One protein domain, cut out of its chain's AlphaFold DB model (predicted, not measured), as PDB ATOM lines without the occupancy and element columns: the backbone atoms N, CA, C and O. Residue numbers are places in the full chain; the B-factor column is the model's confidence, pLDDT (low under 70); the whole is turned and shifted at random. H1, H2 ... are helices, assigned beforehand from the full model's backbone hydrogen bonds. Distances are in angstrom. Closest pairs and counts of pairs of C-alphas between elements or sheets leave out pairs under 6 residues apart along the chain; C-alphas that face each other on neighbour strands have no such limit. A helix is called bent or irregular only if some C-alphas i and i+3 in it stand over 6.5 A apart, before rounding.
ATOM      1  N   LYS A   4     165.102 230.499 391.217       94.31
ATOM      2  CA  LYS A   4     165.951 229.986 390.129       94.31
ATOM      3  C   LYS A   4     165.502 230.463 388.741       94.31
ATOM      4  O   LYS A   4     166.346 230.843 387.940       94.31
ATOM      5  N   LEU A   5     164.194 230.471 388.472       95.44
ATOM      6  CA  LEU A   5     163.661 230.912 387.178       95.44
ATOM      7  C   LEU A   5     163.845 232.418 386.978       95.44
ATOM      8  O   LEU A   5     164.216 232.845 385.891       95.44
ATOM      9  N   ALA A   6     163.633 233.212 388.032       95.25
ATOM     10  CA  ALA A   6     163.815 234.661 387.982       95.25
ATOM     11  C   ALA A   6     165.279 235.040 387.709       95.25
ATOM     12  O   ALA A   6     165.542 235.879 386.854       95.25
ATOM     13  N   VAL A   7     166.227 234.365 388.372       94.50
ATOM     14  CA  VAL A   7     167.668 234.583 388.159       94.50
ATOM     15  C   VAL A   7     168.073 234.221 386.731       94.50
ATOM     16  O   VAL A   7     168.777 234.982 386.081       94.50
ATOM     17  N   GLN A   8     167.599 233.088 386.205       95.38
ATOM     18  CA  GLN A   8     167.886 232.701 384.819       95.38
ATOM     19  C   GLN A   8     167.331 233.723 383.820       95.38
ATOM     20  O   GLN A   8     168.038 234.125 382.895       95.38
ATOM     21  N   LEU A   9     166.093 234.176 384.036       96.75
ATOM     22  CA  LEU A   9     165.428 235.156 383.184       96.75
ATOM     23  C   LEU A   9     166.185 236.489 383.145       96.75
ATOM     24  O   LEU A   9     166.445 237.001 382.060       96.75
ATOM     25  N   LEU A  10     166.574 237.020 384.305       96.56
ATOM     26  CA  LEU A  10     167.185 238.349 384.436       96.56
ATOM     27  C   LEU A  10     168.717 238.346 384.322       96.56
ATOM     28  O   LEU A  10     169.346 239.363 384.584       96.56
ATOM     29  N   SER A  11     169.318 237.228 383.915       96.56
ATOM     30  CA  SER A  11     170.773 237.076 383.875       96.56
ATOM     31  C   SER A  11     171.468 237.908 382.791       96.56
ATOM     32  O   SER A  11     170.899 238.230 381.738       96.56
ATOM     33  N   SER A  12     172.771 238.141 382.976       95.12
ATOM     34  CA  SER A  12     173.640 238.717 381.940       95.12
ATOM     35  C   SER A  12     173.645 237.910 380.638       95.12
ATOM     36  O   SER A  12     173.842 238.480 379.566       95.12
ATOM     37  N   SER A  13     173.430 236.592 380.697       96.69
ATOM     38  CA  SER A  13     173.348 235.742 379.503       96.69
ATOM     39  C   SER A  13     172.114 236.070 378.663       96.69
ATOM     40  O   SER A  13     172.232 236.230 377.448       96.69
ATOM     41  N   THR A  14     170.957 236.264 379.299       96.75
ATOM     42  CA  THR A  14     169.739 236.720 378.613       96.75
ATOM     43  C   THR A  14     169.947 238.105 378.002       96.75
ATOM     44  O   THR A  14     169.611 238.326 376.840       96.75
ATOM     45  N   ALA A  15     170.577 239.025 378.739       97.25
ATOM     46  CA  ALA A  15     170.885 240.364 378.237       97.25
ATOM     47  C   ALA A  15     171.814 240.340 377.006       97.25
ATOM     48  O   ALA A  15     171.615 241.106 376.066       97.25
ATOM     49  N   LYS A  16     172.812 239.445 376.979       96.69
ATOM     50  CA  LYS A  16     173.694 239.245 375.815       96.69
ATOM     51  C   LYS A  16     172.944 238.679 374.611       96.69
ATOM     52  O   LYS A  16     173.192 239.124 373.496       96.69
ATOM     53  N   ALA A  17     172.027 237.737 374.825       96.00
ATOM     54  CA  ALA A  17     171.199 237.197 373.749       96.00
ATOM     55  C   ALA A  17     170.294 238.280 373.136       96.00
ATOM     56  O   ALA A  17     170.221 238.398 371.915       96.00
ATOM     57  N   LEU A  18     169.668 239.116 373.973       95.69
ATOM     58  CA  LEU A  18     168.881 240.266 373.515       95.69
ATOM     59  C   LEU A  18     169.735 241.263 372.723       95.69
ATOM     60  O   LEU A  18     169.329 241.680 371.642       95.69
ATOM     61  N   GLN A  19     170.933 241.589 373.218       96.06
ATOM     62  CA  GLN A  19     171.873 242.465 372.513       96.06
ATOM     63  C   GLN A  19     172.232 241.896 371.136       96.06
ATOM     64  O   GLN A  19     172.115 242.597 370.141       96.06
ATOM     65  N   TYR A  20     172.580 240.610 371.062       95.25
ATOM     66  CA  TYR A  20     172.891 239.949 369.797       95.25
ATOM     67  C   TYR A  20     171.718 240.019 368.807       95.25
ATOM     68  O   TYR A  20     171.913 240.356 367.643       95.25
ATOM     69  N   LEU A  21     170.489 239.738 369.251       94.50
ATOM     70  CA  LEU A  21     169.306 239.787 368.382       94.50
ATOM     71  C   LEU A  21     168.992 241.204 367.888       94.50
ATOM     72  O   LEU A  21     168.561 241.369 366.744       94.50
ATOM     73  N   LYS A  22     169.230 242.212 368.733       93.62
ATOM     74  CA  LYS A  22     169.132 243.623 368.360       93.62
ATOM     75  C   LYS A  22     170.178 243.995 367.306       93.62
ATOM     76  O   LYS A  22     169.819 244.553 366.275       93.62
ATOM     77  N   ASP A  23     171.441 243.645 367.541       93.19
ATOM     78  CA  ASP A  23     172.568 243.999 366.665       93.19
ATOM     79  C   ASP A  23     172.462 243.329 365.283       93.19
ATOM     80  O   ASP A  23     172.880 243.894 364.276       93.19
ATOM     81  N   ASN A  24     171.838 242.148 365.211       93.12
ATOM     82  CA  ASN A  24     171.561 241.439 363.957       93.12
ATOM     83  C   ASN A  24     170.249 241.888 363.273       93.12
ATOM     84  O   ASN A  24     169.736 241.179 362.409       93.12
ATOM     85  N   ASN A  25     169.699 243.053 363.641       77.44
ATOM     86  CA  ASN A  25     168.509 243.663 363.033       77.44
ATOM     87  C   ASN A  25     167.283 242.738 362.964       77.44
ATOM     88  O   ASN A  25     166.496 242.781 362.015       77.44
ATOM     89  N   SER A  26     167.073 241.906 363.988       79.00
ATOM     90  CA  SER A  26     165.804 241.194 364.099       79.00
ATOM     91  C   SER A  26     164.689 242.217 364.338       79.00
ATOM     92  O   SER A  26     164.667 242.879 365.375       79.00
ATOM     93  N   GLN A  27     163.745 242.336 363.395       78.88
ATOM     94  CA  GLN A  27     162.635 243.309 363.417       78.88
ATOM     95  C   GLN A  27     161.863 243.355 364.749       78.88
ATOM     96  O   GLN A  27     161.248 244.364 365.075       78.88
ATOM     97  N   ARG A  28     161.891 242.269 365.529       87.25
ATOM     98  CA  ARG A  28     161.186 242.142 366.812       87.25
ATOM     99  C   ARG A  28     161.966 242.655 368.028       87.25
ATOM    100  O   ARG A  28     161.379 242.748 369.099       87.25
ATOM    101  N   PHE A  29     163.255 242.969 367.889       89.44
ATOM    102  CA  PHE A  29     164.147 243.295 369.011       89.44
ATOM    103  C   PHE A  29     164.755 244.706 368.939       89.44
ATOM    104  O   PHE A  29     165.661 245.014 369.712       89.44
ATOM    105  N   GLY A  30     164.247 245.589 368.070       86.50
ATOM    106  CA  GLY A  30     164.749 246.968 367.939       86.50
ATOM    107  C   GLY A  30     164.705 247.774 369.247       86.50
ATOM    108  O   GLY A  30     165.680 248.440 369.599       86.50
ATOM    109  N   ASP A  31     163.637 247.603 370.032       90.25
ATOM    110  CA  ASP A  31     163.365 248.399 371.240       90.25
ATOM    111  C   ASP A  31     163.770 247.708 372.558       90.25
ATOM    112  O   ASP A  31     163.293 248.064 373.634       90.25
ATOM    113  N   CYS A  32     164.661 246.710 372.528       94.69
ATOM    114  CA  CYS A  32     165.012 245.944 373.736       94.69
ATOM    115  C   CYS A  32     166.159 246.538 374.583       94.69
ATOM    116  O   CYS A  32     166.560 245.930 375.577       94.69
ATOM    117  N   GLN A  33     166.680 247.727 374.242       95.00
ATOM    118  CA  GLN A  33     167.834 248.332 374.933       95.00
ATOM    119  C   GLN A  33     167.604 248.509 376.438       95.00
ATOM    120  O   GLN A  33     168.427 248.083 377.246       95.00
ATOM    121  N   ALA A  34     166.464 249.090 376.812       94.38
ATOM    122  CA  ALA A  34     166.127 249.321 378.213       94.38
ATOM    123  C   ALA A  34     166.023 247.998 378.993       94.38
ATOM    124  O   ALA A  34     166.447 247.914 380.142       94.38
ATOM    125  N   THR A  35     165.521 246.935 378.355       95.38
ATOM    126  CA  THR A  35     165.448 245.593 378.951       95.38
ATOM    127  C   THR A  35     166.833 244.978 379.145       95.38
ATOM    128  O   THR A  35     167.085 244.357 380.175       95.38
ATOM    129  N   ILE A  36     167.751 245.167 378.192       96.69
ATOM    130  CA  ILE A  36     169.145 244.709 378.310       96.69
ATOM    131  C   ILE A  36     169.818 245.359 379.524       96.69
ATOM    132  O   ILE A  36     170.463 244.669 380.316       96.69
ATOM    133  N   GLU A  37     169.670 246.676 379.674       96.00
ATOM    134  CA  GLU A  37     170.234 247.444 380.791       96.00
ATOM    135  C   GLU A  37     169.614 247.045 382.131       96.00
ATOM    136  O   GLU A  37     170.338 246.853 383.112       96.00
ATOM    137  N   TYR A  38     168.298 246.823 382.153       96.12
ATOM    138  CA  TYR A  38     167.589 246.333 383.327       96.12
ATOM    139  C   TYR A  38     168.112 244.967 383.785       96.12
ATOM    140  O   TYR A  38     168.519 244.827 384.940       96.12
ATOM    141  N   CYS A  39     168.184 243.980 382.884       97.12
ATOM    142  CA  CYS A  39     168.698 242.647 383.211       97.12
ATOM    143  C   CYS A  39     170.138 242.714 383.740       97.12
ATOM    144  O   CYS A  39     170.430 242.174 384.801       97.12
ATOM    145  N   LYS A  40     171.033 243.449 383.061       96.06
ATOM    146  CA  LYS A  40     172.429 243.615 383.509       96.06
ATOM    147  C   LYS A  40     172.535 244.248 384.897       96.06
ATOM    148  O   LYS A  40     173.430 243.878 385.655       96.06
ATOM    149  N   SER A  41     171.673 245.217 385.203       95.88
ATOM    150  CA  SER A  41     171.676 245.914 386.492       95.88
ATOM    151  C   SER A  41     171.190 245.000 387.614       95.88
ATOM    152  O   SER A  41     171.840 244.911 388.654       95.88
ATOM    153  N   ILE A  42     170.093 244.269 387.385       95.81
ATOM    154  CA  ILE A  42     169.557 243.306 388.355       95.81
ATOM    155  C   ILE A  42     170.545 242.170 388.617       95.81
ATOM    156  O   ILE A  42     170.786 241.851 389.775       95.81
ATOM    157  N   ASP A  43     171.139 241.589 387.573       95.25
ATOM    158  CA  ASP A  43     172.097 240.483 387.695       95.25
ATOM    159  C   ASP A  43     173.312 240.874 388.553       95.25
ATOM    160  O   ASP A  43     173.679 240.161 389.482       95.25
ATOM    161  N   GLN A  44     173.879 242.065 388.321       93.69
ATOM    162  CA  GLN A  44     175.015 242.575 389.099       93.69
ATOM    163  C   GLN A  44     174.655 242.876 390.557       93.69
ATOM    164  O   GLN A  44     175.436 242.565 391.457       93.69
ATOM    165  N   ILE A  45     173.479 243.460 390.809       94.38
ATOM    166  CA  ILE A  45     172.993 243.696 392.176       94.38
ATOM    167  C   ILE A  45     172.749 242.361 392.887       94.38
ATOM    168  O   ILE A  45     173.126 242.207 394.046       94.38
ATOM    169  N   PHE A  46     172.151 241.387 392.199       93.00
ATOM    170  CA  PHE A  46     171.902 240.057 392.744       93.00
ATOM    171  C   PHE A  46     173.210 239.345 393.109       93.00
ATOM    172  O   PHE A  46     173.336 238.829 394.220       93.00
ATOM    173  N   ASP A  47     174.201 239.374 392.217       90.94
ATOM    174  CA  ASP A  47     175.534 238.823 392.465       90.94
ATOM    175  C   ASP A  47     176.225 239.493 393.659       90.94
ATOM    176  O   ASP A  47     176.792 238.797 394.502       90.94
ATOM    177  N   PHE A  48     176.136 240.823 393.762       90.75
ATOM    178  CA  PHE A  48     176.692 241.588 394.879       90.75
ATOM    179  C   PHE A  48     176.039 241.242 396.218       90.75
ATOM    180  O   PHE A  48     176.737 240.992 397.199       90.75
ATOM    181  N   LEU A  49     174.707 241.180 396.271       90.44
ATOM    182  CA  LEU A  49     173.975 240.827 397.492       90.44
ATOM    183  C   LEU A  49     174.171 239.359 397.895       90.44
ATOM    184  O   LEU A  49     173.990 239.014 399.060       90.44
ATOM    185  N   ASN A  50     174.561 238.504 396.950       88.12
ATOM    186  CA  ASN A  50     174.831 237.087 397.176       88.12
ATOM    187  C   ASN A  50     176.340 236.757 397.209       88.12
ATOM    188  O   ASN A  50     176.748 235.607 396.997       88.12
ATOM    189  N   SER A  51     177.178 237.759 397.479       81.94
ATOM    190  CA  SER A  51     178.633 237.636 397.514       81.94
ATOM    191  C   SER A  51     179.125 236.846 398.734       81.94
ATOM    192  O   SER A  51     179.347 237.367 399.824       81.94
ATOM    193  N   THR A  52     179.288 235.536 398.561       74.19
ATOM    194  CA  THR A  52     179.706 234.617 399.641       74.19
ATOM    195  C   THR A  52     180.892 233.736 399.263       74.19
ATOM    196  O   THR A  52     181.328 232.894 400.050       74.19
ATOM    197  N   ARG A  53     181.413 233.884 398.041       72.25
ATOM    198  CA  ARG A  53     182.405 232.963 397.489       72.25
ATOM    199  C   ARG A  53     183.821 233.528 397.658       72.25
ATOM    200  O   ARG A  53     184.189 234.433 396.901       72.25
ATOM    201  N   PRO A  54     184.663 232.936 398.529       65.44
ATOM    202  CA  PRO A  54     185.995 233.461 398.846       65.44
ATOM    203  C   PRO A  54     186.963 233.489 397.652       65.44
ATOM    204  O   PRO A  54     187.866 234.315 397.624       65.44
ATOM    205  N   PHE A  55     186.758 232.630 396.646       69.12
ATOM    206  CA  PHE A  55     187.599 232.552 395.438       69.12
ATOM    207  C   PHE A  55     186.922 233.088 394.171       69.12
ATOM    208  O   PHE A  55     187.430 232.903 393.065       69.12
ATOM    209  N   SER A  56     185.745 233.701 394.298       68.31
ATOM    210  CA  SER A  56     185.074 234.283 393.136       68.31
ATOM    211  C   SER A  56     185.685 235.635 392.766       68.31
ATOM    212  O   SER A  56     186.247 236.336 393.607       68.31
ATOM    213  N   LYS A  57     185.604 235.990 391.482       68.44
ATOM    214  CA  LYS A  57     186.071 237.276 390.950       68.44
ATOM    215  C   LYS A  57     184.870 238.197 390.721       68.44
ATOM    216  O   LYS A  57     183.789 237.726 390.377       68.44
ATOM    217  N   GLY A  58     185.074 239.507 390.842       70.38
ATOM    218  CA  GLY A  58     184.039 240.505 390.551       70.38
ATOM    219  C   GLY A  58     182.981 240.622 391.652       70.38
ATOM    220  O   GLY A  58     183.306 240.536 392.834       70.38
ATOM    221  N   TYR A  59     181.721 240.835 391.268       68.44
ATOM    222  CA  TYR A  59     180.630 241.157 392.201       68.44
ATOM    223  C   TYR A  59     180.244 240.023 393.151       68.44
ATOM    224  O   TYR A  59     179.689 240.289 394.203       68.44
ATOM    225  N   GLN A  60     180.588 238.780 392.825       71.12
ATOM    226  CA  GLN A  60     180.314 237.618 393.679       71.12
ATOM    227  C   GLN A  60     181.348 237.446 394.811       71.12
ATOM    228  O   GLN A  60     181.166 236.588 395.683       71.12
ATOM    229  N   SER A  61     182.437 238.229 394.781       76.31
ATOM    230  CA  SER A  61     183.549 238.136 395.732       76.31
ATOM    231  C   SER A  61     183.193 238.715 397.091       76.31
ATOM    232  O   SER A  61     182.469 239.702 397.178       76.31
ATOM    233  N   ASN A  62     183.725 238.108 398.153       81.56
ATOM    234  CA  ASN A  62     183.477 238.564 399.517       81.56
ATOM    235  C   ASN A  62     183.822 240.051 399.689       81.56
ATOM    236  O   ASN A  62     184.792 240.571 399.125       81.56
ATOM    237  N   ILE A  63     183.037 240.721 400.526       86.62
ATOM    238  CA  ILE A  63     183.241 242.127 400.853       86.62
ATOM    239  C   ILE A  63     184.385 242.241 401.867       86.62
ATOM    240  O   ILE A  63     184.312 241.724 402.982       86.62
ATOM    241  N   PHE A  64     185.441 242.948 401.478       85.69
ATOM    242  CA  PHE A  64     186.611 243.259 402.291       85.69
ATOM    243  C   PHE A  64     186.772 244.775 402.422       85.69
ATOM    244  O   PHE A  64     186.366 245.550 401.558       85.69
ATOM    245  N   LYS A  65     187.468 245.229 403.468       87.50
ATOM    246  CA  LYS A  65     187.806 246.659 403.609       87.50
ATOM    247  C   LYS A  65     188.592 247.201 402.407       87.50
ATOM    248  O   LYS A  65     188.469 248.373 402.083       87.50
ATOM    249  N   SER A  66     189.376 246.354 401.743       88.56
ATOM    250  CA  SER A  66     190.187 246.726 400.581       88.56
ATOM    251  C   SER A  66     189.385 246.907 399.289       88.56
ATOM    252  O   SER A  66     189.837 247.643 398.418       88.56
ATOM    253  N   ASN A  67     188.222 246.258 399.138       85.81
ATOM    254  CA  ASN A  67     187.416 246.324 397.911       85.81
ATOM    255  C   ASN A  67     186.107 247.114 398.075       85.81
ATOM    256  O   ASN A  67     185.422 247.340 397.081       85.81
ATOM    257  N   ILE A  68     185.775 247.576 399.287       89.50
ATOM    258  CA  ILE A  68     184.496 248.238 399.572       89.50
ATOM    259  C   ILE A  68     184.251 249.479 398.706       89.50
ATOM    260  O   ILE A  68     183.164 249.610 398.156       89.50
ATOM    261  N   HIS A  69     185.254 250.343 398.519       91.00
ATOM    262  CA  HIS A  69     185.109 251.552 397.701       91.00
ATOM    263  C   HIS A  69     184.858 251.211 396.231       91.00
ATOM    264  O   HIS A  69     183.914 251.713 395.633       91.00
ATOM    265  N   PHE A  70     185.619 250.261 395.682       89.19
ATOM    266  CA  PHE A  70     185.399 249.769 394.324       89.19
ATOM    267  C   PHE A  70     183.988 249.183 394.142       89.19
ATOM    268  O   PHE A  70     183.337 249.423 393.125       89.19
ATOM    269  N   LEU A  71     183.502 248.419 395.124       90.12
ATOM    270  CA  LEU A  71     182.153 247.854 395.091       90.12
ATOM    271  C   LEU A  71     181.085 248.953 395.178       90.12
ATOM    272  O   LEU A  71     180.115 248.908 394.424       90.12
ATOM    273  N   GLN A  72     181.275 249.957 396.037       91.94
ATOM    274  CA  GLN A  72     180.384 251.115 396.147       91.94
ATOM    275  C   GLN A  72     180.292 251.887 394.827       91.94
ATOM    276  O   GLN A  72     179.181 252.113 394.344       91.94
ATOM    277  N   ASP A  73     181.432 252.200 394.206       93.50
ATOM    278  CA  ASP A  73     181.502 252.930 392.933       93.50
ATOM    279  C   ASP A  73     180.739 252.219 391.808       93.50
ATOM    280  O   ASP A  73     180.214 252.855 390.893       93.50
ATOM    281  N   LYS A  74     180.663 250.887 391.865       90.31
ATOM    282  CA  LYS A  74     179.933 250.080 390.887       90.31
ATOM    283  C   LYS A  74     178.460 249.888 391.227       90.31
ATOM    284  O   LYS A  74     177.634 249.929 390.322       90.31
ATOM    285  N   ILE A  75     178.123 249.662 392.494       93.81
ATOM    286  CA  ILE A  75     176.771 249.269 392.909       93.81
ATOM    287  C   ILE A  75     175.847 250.470 393.102       93.81
ATOM    288  O   ILE A  75     174.677 250.392 392.726       93.81
ATOM    289  N   ILE A  76     176.349 251.593 393.625       95.38
ATOM    290  CA  ILE A  76     175.529 252.793 393.862       95.38
ATOM    291  C   ILE A  76     174.850 253.283 392.568       95.38
ATOM    292  O   ILE A  76     173.637 253.501 392.599       95.38
ATOM    293  N   PRO A  77     175.541 253.388 391.412       96.56
ATOM    294  CA  PRO A  77     174.890 253.768 390.160       96.56
ATOM    295  C   PRO A  77     173.768 252.816 389.731       96.56
ATOM    296  O   PRO A  77     172.752 253.272 389.212       96.56
ATOM    297  N   LEU A  78     173.918 251.507 389.970       96.00
ATOM    298  CA  LEU A  78     172.904 250.511 389.610       96.00
ATOM    299  C   LEU A  78     171.661 250.628 390.501       96.00
ATOM    300  O   LEU A  78     170.538 250.543 390.007       96.00
ATOM    301  N   ILE A  79     171.852 250.869 391.801       94.88
ATOM    302  CA  ILE A  79     170.748 251.128 392.736       94.88
ATOM    303  C   ILE A  79     170.025 252.420 392.346       94.88
ATOM    304  O   ILE A  79     168.796 252.436 392.261       94.88
ATOM    305  N   ASN A  80     170.778 253.480 392.046       96.06
ATOM    306  CA  ASN A  80     170.213 254.749 391.598       96.06
ATOM    307  C   ASN A  80     169.406 254.561 390.311       96.06
ATOM    308  O   ASN A  80     168.265 255.009 390.250       96.06
ATOM    309  N   TYR A  81     169.930 253.828 389.325       96.12
ATOM    310  CA  TYR A  81     169.183 253.469 388.119       96.12
ATOM    311  C   TYR A  81     167.838 252.807 388.457       96.12
ATOM    312  O   TYR A  81     166.799 253.294 388.011       96.12
ATOM    313  N   LEU A  82     167.824 251.771 389.304       93.25
ATOM    314  CA  LEU A  82     166.574 251.110 389.695       93.25
ATOM    315  C   LEU A  82     165.588 252.065 390.378       93.25
ATOM    316  O   LEU A  82     164.390 251.976 390.121       93.25
ATOM    317  N   SER A  83     166.076 252.999 391.199       92.56
ATOM    318  CA  SER A  83     165.228 253.991 391.877       92.56
ATOM    319  C   SER A  83     164.562 254.989 390.919       92.56
ATOM    320  O   SER A  83     163.534 255.574 391.251       92.56
ATOM    321  N   THR A  84     165.123 255.171 389.718       94.38
ATOM    322  CA  THR A  84     164.543 256.049 388.688       94.38
ATOM    323  C   THR A  84     163.462 255.379 387.847       94.38
ATOM    324  O   THR A  84     162.726 256.078 387.146       94.38
ATOM    325  N   LEU A  85     163.343 254.049 387.903       92.38
ATOM    326  CA  LEU A  85     162.347 253.312 387.134       92.38
ATOM    327  C   LEU A  85     160.944 253.623 387.659       92.38
ATOM    328  O   LEU A  85     160.669 253.526 388.853       92.38
TER     329      LEU A  85
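Overview. This is residues 4 to 85 of the 90 residues of an uncharacterized protein of Aphis craccivora (UniProt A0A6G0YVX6). Three helices fold back and forth in a zigzag, with H3 in the middle, H2 along one side of it and H4 slanting across its other side. The short H1 sits before H2 near H3, and a long loop, residues 50 to 67, makes the turn from H3 to H4. The 82 printed residues hold four named helices, H1 to H4 in chain order, and no named strand; the class is all helix. The whole is only just loose, close to compact, with a radius of gyration of the C-alphas of 14.5 A, and elongated, spanning 47 by 27 by 21 A.

Along the chain. H1, residues 4 to 9, begins at C-alpha 4 (165.951, 229.986, 390.129). H2, residues 12 to 23, is 16.2 A long. H3, residues 33 to 49, measures 24.6 A from C-alpha 33 (167.834, 248.332, 374.933). H4, residues 68 to 84, measures 24.0 A and ends at C-alpha 84 (164.543, 256.049, 388.688). H4 has a kink of 29 degrees near residue 75; it is neither bent nor irregular, but only just: C-alphas 74 and 77 are 6.3 A apart.

Arrangement. H1 is close to H3 but not clearly touching, the closest C-alphas being those of Val 7 and Asp 43, 7.4 A apart. H2 and H3 form a helical hairpin and touch, closest at the C-alphas of Ala 15 and Ile 36, 4.7 A, at a shallow tilt of 15 degrees, opposite ways. H3 and H4, also a helical hairpin, touch through residues 41 to 48 and 75 to 82 alone, closest at the C-alphas of Ser 41 and Leu 78, 5.7 A, at a steep tilt of 44 degrees, opposite ways. H4 is apart from H1 and H2. Each O i to N i+4 pair is within hydrogen-bond range in H1, H2 and H3, and 11 of 13 are in H4.

Size, cuts and confidence. The C-alphas farthest apart, of Gln 27 and Lys 65, are 47.5 A apart. The printed part has no cut. The link from H3 to H4 is long, with 18 residues. The mean pLDDT of the printed part is 89.8; residues 54 to 57 and 59 are under 70.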